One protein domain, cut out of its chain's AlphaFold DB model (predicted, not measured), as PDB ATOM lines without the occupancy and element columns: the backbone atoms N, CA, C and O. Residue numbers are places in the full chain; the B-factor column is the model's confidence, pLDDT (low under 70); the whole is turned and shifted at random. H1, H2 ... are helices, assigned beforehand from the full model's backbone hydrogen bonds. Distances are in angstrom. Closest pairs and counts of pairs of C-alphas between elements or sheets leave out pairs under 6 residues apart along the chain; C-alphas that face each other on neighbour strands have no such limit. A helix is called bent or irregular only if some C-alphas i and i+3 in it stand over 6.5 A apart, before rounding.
ATOM      1  N   ASP A  14     -19.777 -51.210  39.744       94.00
ATOM      2  CA  ASP A  14     -19.601 -49.823  40.161       94.00
ATOM      3  C   ASP A  14     -18.148 -49.382  39.976       94.00
ATOM      4  O   ASP A  14     -17.907 -48.264  39.528       94.00
ATOM      5  N   LEU A  15     -17.192 -50.284  40.223       95.38
ATOM      6  CA  LEU A  15     -15.775 -50.039  39.968       95.38
ATOM      7  C   LEU A  15     -15.500 -49.873  38.468       95.38
ATOM      8  O   LEU A  15     -14.904 -48.877  38.079       95.38
ATOM      9  N   ASP A  16     -16.001 -50.778  37.620       95.69
ATOM     10  CA  ASP A  16     -15.847 -50.663  36.162       95.69
ATOM     11  C   ASP A  16     -16.455 -49.338  35.645       95.69
ATOM     12  O   ASP A  16     -15.910 -48.702  34.746       95.69
ATOM     13  N   CYS A  17     -17.586 -48.891  36.209       94.62
ATOM     14  CA  CYS A  17     -18.176 -47.590  35.887       94.62
ATOM     15  C   CYS A  17     -17.276 -46.420  36.315       94.62
ATOM     16  O   CYS A  17     -17.116 -45.471  35.548       94.62
ATOM     17  N   GLN A  18     -16.699 -46.470  37.517       95.56
ATOM     18  CA  GLN A  18     -15.793 -45.434  38.022       95.56
ATOM     19  C   GLN A  18     -14.523 -45.347  37.168       95.56
ATOM     20  O   GLN A  18     -14.186 -44.267  36.687       95.56
ATOM     21  N   GLU A  19     -13.878 -46.484  36.902       95.62
ATOM     22  CA  GLU A  19     -12.663 -46.562  36.085       95.62
ATOM     23  C   GLU A  19     -12.904 -46.072  34.648       95.62
ATOM     24  O   GLU A  19     -12.060 -45.382  34.072       95.62
ATOM     25  N   ALA A  20     -14.075 -46.363  34.068       95.38
ATOM     26  CA  ALA A  20     -14.450 -45.861  32.747       95.38
ATOM     27  C   ALA A  20     -14.566 -44.326  32.699       95.38
ATOM     28  O   ALA A  20     -14.266 -43.715  31.672       95.38
ATOM     29  N   MET A  21     -15.012 -43.701  33.792       95.62
ATOM     30  CA  MET A  21     -15.231 -42.253  33.876       95.62
ATOM     31  C   MET A  21     -14.006 -41.477  34.369       95.62
ATOM     32  O   MET A  21     -13.911 -40.274  34.111       95.62
ATOM     33  N   GLU A  22     -13.065 -42.132  35.050       96.25
ATOM     34  CA  GLU A  22     -11.967 -41.474  35.763       96.25
ATOM     35  C   GLU A  22     -11.121 -40.571  34.859       96.25
ATOM     36  O   GLU A  22     -10.860 -39.420  35.208       96.25
ATOM     37  N   CYS A  23     -10.764 -41.023  33.652       95.62
ATOM     38  CA  CYS A  23     -10.008 -40.183  32.716       95.62
ATOM     39  C   CYS A  23     -10.760 -38.896  32.337       95.62
ATOM     40  O   CYS A  23     -10.143 -37.839  32.215       95.62
ATOM     41  N   GLY A  24     -12.083 -38.968  32.157       96.69
ATOM     42  CA  GLY A  24     -12.908 -37.799  31.848       96.69
ATOM     43  C   GLY A  24     -13.017 -36.844  33.035       96.69
ATOM     44  O   GLY A  24     -12.870 -35.635  32.866       96.69
ATOM     45  N   LEU A  25     -13.199 -37.391  34.241       97.44
ATOM     46  CA  LEU A  25     -13.222 -36.617  35.481       97.44
ATOM     47  C   LEU A  25     -11.908 -35.851  35.680       97.44
ATOM     48  O   LEU A  25     -11.926 -34.644  35.909       97.44
ATOM     49  N   LEU A  26     -10.767 -36.534  35.552       98.12
ATOM     50  CA  LEU A  26      -9.450 -35.915  35.709       98.12
ATOM     51  C   LEU A  26      -9.208 -34.831  34.655       98.12
ATOM     52  O   LEU A  26      -8.723 -33.762  35.001       98.12
ATOM     53  N   ALA A  27      -9.636 -35.046  33.407       98.50
ATOM     54  CA  ALA A  27      -9.523 -34.030  32.366       98.50
ATOM     55  C   ALA A  27     -10.324 -32.753  32.679       98.50
ATOM     56  O   ALA A  27      -9.887 -31.662  32.317       98.50
ATOM     57  N   LEU A  28     -11.488 -32.858  33.330       98.44
ATOM     58  CA  LEU A  28     -12.263 -31.690  33.775       98.44
ATOM     59  C   LEU A  28     -11.565 -30.954  34.921       98.44
ATOM     60  O   LEU A  28     -11.512 -29.726  34.932       98.44
ATOM     61  N   VAL A  29     -11.003 -31.705  35.866       98.56
ATOM     62  CA  VAL A  29     -10.265 -31.139  36.998       98.56
ATOM     63  C   VAL A  29      -9.003 -30.416  36.520       98.56
ATOM     64  O   VAL A  29      -8.766 -29.279  36.920       98.56
ATOM     65  N   ASP A  30      -8.244 -31.019  35.606       98.62
ATOM     66  CA  ASP A  30      -7.034 -30.417  35.043       98.62
ATOM     67  C   ASP A  30      -7.359 -29.140  34.241       98.62
ATOM     68  O   ASP A  30      -6.606 -28.166  34.279       98.62
ATOM     69  N   GLN A  31      -8.510 -29.098  33.556       98.62
ATOM     70  CA  GLN A  31      -9.009 -27.881  32.899       98.62
ATOM     71  C   GLN A  31      -9.329 -26.765  33.902       98.62
ATOM     72  O   GLN A  31      -9.006 -25.605  33.644       98.62
ATOM     73  N   ALA A  32      -9.939 -27.097  35.042       98.56
ATOM     74  CA  ALA A  32     -10.221 -26.128  36.095       98.56
ATOM     75  C   ALA A  32      -8.927 -25.583  36.724       98.56
ATOM     76  O   ALA A  32      -8.785 -24.369  36.891       98.56
ATOM     77  N   GLU A  33      -7.943 -26.446  36.994       98.44
ATOM     78  CA  GLU A  33      -6.627 -26.017  37.489       98.44
ATOM     79  C   GLU A  33      -5.907 -25.111  36.478       98.44
ATOM     80  O   GLU A  33      -5.364 -24.071  36.854       98.44
ATOM     81  N   ALA A  34      -5.966 -25.432  35.180       98.62
ATOM     82  CA  ALA A  34      -5.424 -24.575  34.123       98.62
ATOM     83  C   ALA A  34      -6.126 -23.204  34.034       98.62
ATOM     84  O   ALA A  34      -5.518 -22.226  33.593       98.62
ATOM     85  N   ALA A  35      -7.382 -23.114  34.478       98.44
ATOM     86  CA  ALA A  35      -8.135 -21.867  34.615       98.44
ATOM     87  C   ALA A  35      -7.865 -21.126  35.943       98.44
ATOM     88  O   ALA A  35      -8.436 -20.059  36.177       98.44
ATOM     89  N   GLY A  36      -6.983 -21.657  36.796       98.56
ATOM     90  CA  GLY A  36      -6.543 -21.036  38.045       98.56
ATOM     91  C   GLY A  36      -7.320 -21.463  39.290       98.56
ATOM     92  O   GLY A  36      -7.181 -20.813  40.324       98.56
ATOM     93  N   TRP A  37      -8.137 -22.513  39.208       98.69
ATOM     94  CA  TRP A  37      -8.872 -23.037  40.362       98.69
ATOM     95  C   TRP A  37      -7.972 -23.959  41.183       98.69
ATOM     96  O   TRP A  37      -7.050 -24.585  40.659       98.69
ATOM     97  N   LEU A  38      -8.263 -24.105  42.471       98.62
ATOM     98  CA  LEU A  38      -7.714 -25.203  43.253       98.62
ATOM     99  C   LEU A  38      -8.408 -26.510  42.861       98.62
ATOM    100  O   LEU A  38      -9.624 -26.554  42.664       98.62
ATOM    101  N   ARG A  39      -7.665 -27.620  42.869       98.06
ATOM    102  CA  ARG A  39      -8.232 -28.956  42.628       98.06
ATOM    103  C   ARG A  39      -9.438 -29.267  43.524       98.06
ATOM    104  O   ARG A  39     -10.417 -29.854  43.080       98.06
ATOM    105  N   THR A  40      -9.393 -28.827  44.783       98.31
ATOM    106  CA  THR A  40     -10.495 -28.975  45.747       98.31
ATOM    107  C   THR A  40     -11.750 -28.199  45.352       98.31
ATOM    108  O   THR A  40     -12.850 -28.684  45.596       98.31
ATOM    109  N   GLU A  41     -11.607 -27.027  44.727       98.62
ATOM    110  CA  GLU A  41     -12.741 -26.247  44.213       98.62
ATOM    111  C   GLU A  41     -13.375 -26.947  43.010       98.62
ATOM    112  O   GLU A  41     -14.597 -27.031  42.927       98.62
ATOM    113  N   ALA A  42     -12.553 -27.518  42.123       98.56
ATOM    114  CA  ALA A  42     -13.040 -28.294  40.989       98.56
ATOM    115  C   ALA A  42     -13.851 -29.515  41.450       98.56
ATOM    116  O   ALA A  42     -14.958 -29.735  40.965       98.56
ATOM    117  N   TYR A  43     -13.342 -30.273  42.427       98.38
ATOM    118  CA  TYR A  43     -14.079 -31.404  42.994       98.38
ATOM    119  C   TYR A  43     -15.385 -30.975  43.666       98.38
ATOM    120  O   TYR A  43     -16.414 -31.593  43.410       98.38
ATOM    121  N   ALA A  44     -15.368 -29.913  44.478       98.50
ATOM    122  CA  ALA A  44     -16.579 -29.403  45.117       98.50
ATOM    123  C   ALA A  44     -17.631 -28.991  44.074       98.50
ATOM    124  O   ALA A  44     -18.782 -29.398  44.171       98.50
ATOM    125  N   ALA A  45     -17.228 -28.260  43.031       98.50
ATOM    126  CA  ALA A  45     -18.129 -27.863  41.953       98.50
ATOM    127  C   ALA A  45     -18.702 -29.068  41.190       98.50
ATOM    128  O   ALA A  45     -19.884 -29.079  40.864       98.50
ATOM    129  N   LEU A  46     -17.887 -30.089  40.912       98.31
ATOM    130  CA  LEU A  46     -18.339 -31.305  40.229       98.31
ATOM    131  C   LEU A  46     -19.356 -32.094  41.063       98.31
ATOM    132  O   LEU A  46     -20.337 -32.570  40.498       98.31
ATOM    133  N   ILE A  47     -19.154 -32.194  42.380       98.06
ATOM    134  CA  ILE A  47     -20.112 -32.826  43.303       98.06
ATOM    135  C   ILE A  47     -21.452 -32.083  43.262       98.06
ATOM    136  O   ILE A  47     -22.476 -32.691  42.975       98.06
ATOM    137  N   GLU A  48     -21.431 -30.760  43.435       98.44
ATOM    138  CA  GLU A  48     -22.647 -29.936  43.397       98.44
ATOM    139  C   GLU A  48     -23.373 -30.027  42.046       98.44
ATOM    140  O   GLU A  48     -24.601 -30.023  41.984       98.44
ATOM    141  N   LEU A  49     -22.639 -30.110  40.932       98.06
ATOM    142  CA  LEU A  49     -23.245 -30.300  39.613       98.06
ATOM    143  C   LEU A  49     -23.948 -31.656  39.507       98.06
ATOM    144  O   LEU A  49     -25.074 -31.699  39.014       98.06
ATOM    145  N   ILE A  50     -23.310 -32.737  39.962       97.25
ATOM    146  CA  ILE A  50     -23.903 -34.081  39.952       97.25
ATOM    147  C   ILE A  50     -25.195 -34.087  40.775       97.25
ATOM    148  O   ILE A  50     -26.237 -34.452  40.234       97.25
ATOM    149  N   ASP A  51     -25.151 -33.589  42.012       97.44
ATOM    150  CA  ASP A  51     -26.315 -33.542  42.904       97.44
ATOM    151  C   ASP A  51     -27.472 -32.741  42.283       97.44
ATOM    152  O   ASP A  51     -28.624 -33.181  42.263       97.44
ATOM    153  N   ASN A  52     -27.175 -31.573  41.704       96.88
ATOM    154  CA  ASN A  52     -28.190 -30.746  41.047       96.88
ATOM    155  C   ASN A  52     -28.807 -31.431  39.819       96.88
ATOM    156  O   ASN A  52     -30.006 -31.283  39.564       96.88
ATOM    157  N   HIS A  53     -28.007 -32.167  39.045       97.44
ATOM    158  CA  HIS A  53     -28.498 -32.909  37.889       97.44
ATOM    159  C   HIS A  53     -29.353 -34.112  38.300       97.44
ATOM    160  O   HIS A  53     -30.413 -34.306  37.700       97.44
ATOM    161  N   GLU A  54     -28.964 -34.857  39.339       96.44
ATOM    162  CA  GLU A  54     -29.783 -35.949  39.877       96.44
ATOM    163  C   GLU A  54     -31.142 -35.434  40.369       96.44
ATOM    164  O   GLU A  54     -32.183 -35.932  39.935       96.44
ATOM    165  N   LEU A  55     -31.156 -34.364  41.172       95.50
ATOM    166  CA  LEU A  55     -32.398 -33.738  41.641       95.50
ATOM    167  C   LEU A  55     -33.298 -33.275  40.482       95.50
ATOM    168  O   LEU A  55     -34.524 -33.417  40.533       95.50
ATOM    169  N   GLY A  56     -32.704 -32.713  39.426       95.69
ATOM    170  CA  GLY A  56     -33.434 -32.283  38.234       95.69
ATOM    171  C   GLY A  56     -34.054 -33.447  37.455       95.69
ATOM    172  O   GLY A  56     -35.198 -33.347  36.999       95.69
ATOM    173  N   ASP A  57     -33.328 -34.554  37.323       95.69
ATOM    174  CA  ASP A  57     -33.805 -35.762  36.653       95.69
ATOM    175  C   ASP A  57     -34.929 -36.443  37.451       95.69
ATOM    176  O   ASP A  57     -35.962 -36.795  36.873       95.69
ATOM    177  N   GLU A  58     -34.809 -36.522  38.777       93.75
ATOM    178  CA  GLU A  58     -35.875 -37.025  39.650       93.75
ATOM    179  C   GLU A  58     -37.152 -36.183  39.553       93.75
ATOM    180  O   GLU A  58     -38.258 -36.723  39.431       93.75
ATOM    181  N   ALA A  59     -37.020 -34.853  39.583       92.19
ATOM    182  CA  ALA A  59     -38.154 -33.948  39.434       92.19
ATOM    183  C   ALA A  59     -38.839 -34.132  38.070       92.19
ATOM    184  O   ALA A  59     -40.072 -34.169  37.986       92.19
ATOM    185  N   ARG A  60     -38.055 -34.306  36.998       92.44
ATOM    186  CA  ARG A  60     -38.570 -34.589  35.652       92.44
ATOM    187  C   ARG A  60     -39.350 -35.904  35.615       92.44
ATOM    188  O   ARG A  60     -40.458 -35.937  35.075       92.44
ATOM    189  N   ASP A  61     -38.824 -36.959  36.226       93.00
ATOM    190  CA  ASP A  61     -39.480 -38.267  36.288       93.00
ATOM    191  C   ASP A  61     -40.799 -38.228  37.072       93.00
ATOM    192  O   ASP A  61     -41.776 -38.881  36.690       93.00
ATOM    193  N   GLN A  62     -40.865 -37.445  38.152       91.31
ATOM    194  CA  GLN A  62     -42.101 -37.240  38.915       91.31
ATOM    195  C   GLN A  62     -43.176 -36.540  38.079       91.31
ATOM    196  O   GLN A  62     -44.335 -36.965  38.087       91.31
ATOM    197  N   VAL A  63     -42.798 -35.508  37.318       90.69
ATOM    198  CA  VAL A  63     -43.717 -34.809  36.410       90.69
ATOM    199  C   VAL A  63     -44.245 -35.756  35.332       90.69
ATOM    200  O   VAL A  63     -45.453 -35.783  35.092       90.69
ATOM    201  N   PHE A  64     -43.384 -36.573  34.718       88.94
ATOM    202  CA  PHE A  64     -43.816 -37.549  33.712       88.94
ATOM    203  C   PHE A  64     -44.804 -38.574  34.278       88.94
ATOM    204  O   PHE A  64     -45.860 -38.790  33.684       88.94
ATOM    205  N   LYS A  65     -44.524 -39.132  35.463       90.12
ATOM    206  CA  LYS A  65     -45.447 -40.057  36.145       90.12
ATOM    207  C   LYS A  65     -46.804 -39.408  36.424       90.12
ATOM    208  O   LYS A  65     -47.832 -40.038  36.195       90.12
ATOM    209  N   ALA A  66     -46.826 -38.153  36.879       86.88
ATOM    210  CA  ALA A  66     -48.070 -37.430  37.137       86.88
ATOM    211  C   ALA A  66     -48.903 -37.231  35.856       86.88
ATOM    212  O   ALA A  66     -50.116 -37.434  35.875       86.88
ATOM    213  N   ILE A  67     -48.262 -36.895  34.732       89.31
ATOM    214  CA  ILE A  67     -48.936 -36.770  33.430       89.31
ATOM    215  C   ILE A  67     -49.544 -38.108  32.995       89.31
ATOM    216  O   ILE A  67     -50.687 -38.134  32.542       89.31
ATOM    217  N   ASP A  68     -48.811 -39.211  33.155       87.06
ATOM    218  CA  ASP A  68     -49.301 -40.538  32.777       87.06
ATOM    219  C   ASP A  68     -50.477 -40.996  33.647       87.06
ATOM    220  O   ASP A  68     -51.389 -41.635  33.135       87.06
ATOM    221  N   THR A  69     -50.529 -40.615  34.927       88.31
ATOM    222  CA  THR A  69     -51.687 -40.923  35.792       88.31
ATOM    223  C   THR A  69     -52.964 -40.153  35.442       88.31
ATOM    224  O   THR A  69     -54.035 -40.500  35.936       88.31
ATOM    225  N   LEU A  70     -52.866 -39.105  34.617       82.06
ATOM    226  CA  LEU A  70     -54.007 -38.316  34.141       82.06
ATOM    227  C   LEU A  70     -54.548 -38.797  32.780       82.06
ATOM    228  O   LEU A  70     -55.516 -38.213  32.286       82.06
ATOM    229  N   ARG A  71     -53.924 -39.811  32.165       66.62
ATOM    230  CA  ARG A  71     -54.354 -40.449  30.910       66.62
ATOM    231  C   ARG A  71     -55.148 -41.723  31.173       66.62
ATOM    232  O   ARG A  71     -56.083 -41.969  30.380       66.62
TER     233      ARG A  71
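AT A GLANCE: This is residues 14 to 71 of the 71 residues of an uncharacterized protein of Paracoccus denitrificans (UniProt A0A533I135). Two helices meet near their ends in an open V: a long helix, H2, makes the longest axis, and a shorter, kinked helix, H1, is set at a steep angle to it. They join at one corner through a tight turn, residues 35 to 38, while residues 14 to 24 of H1 and residues 47 to 71, of which 47 to 69 belong to H2, stick out as two free arms. The printed part has 58 residues with two named helices, H1 then H2, and no named strand; the class is all helix. The whole is extended and flat, with a radius of gyration of the C-alphas of 16.6 A and spans of 51 by 27 by 13 A.

HOW THE PARTS SIT: H2, residues 39 to 69, and H1, residues 14 to 34, touch, with 8 pairs of C-alphas within 8 A. The closest C-alphas are those of Val 29 and Ala 42, 5.6 A apart. H1 touches H2 with residues 29 to 33 alone, and H2 touches H1 with residues 39 to 43 alone. They run opposite ways at a steep tilt of 56 degrees, and their centres are 19.1 A apart. In H2 every O i to N i+4 pair is within hydrogen-bond range; in H1 15 of 17 are.

IN THESE COORDINATES: H2 has 31 residues and measures 45.6 A from C-alpha 39 at (-8.232, -28.956, 42.628) to C-alpha 69 at (-51.687, -40.923, 35.792). H1 has 21 residues and measures 29.6 A, beginning with C-alpha 14 at (-19.601, -49.823, 40.161). H1 has a kink of 43 degrees near residue 21 and is irregular: C-alphas 20 and 23 are 7.2 A apart.

THE WHOLE: The two C-alphas farthest apart are those of Gly 36 and Arg 71, at 52.1 A. The printed part has no cut, and the link from H1 to H2 is tight. The mean pLDDT of the printed part is 95.1; residue 71, the chain's last, is under 70.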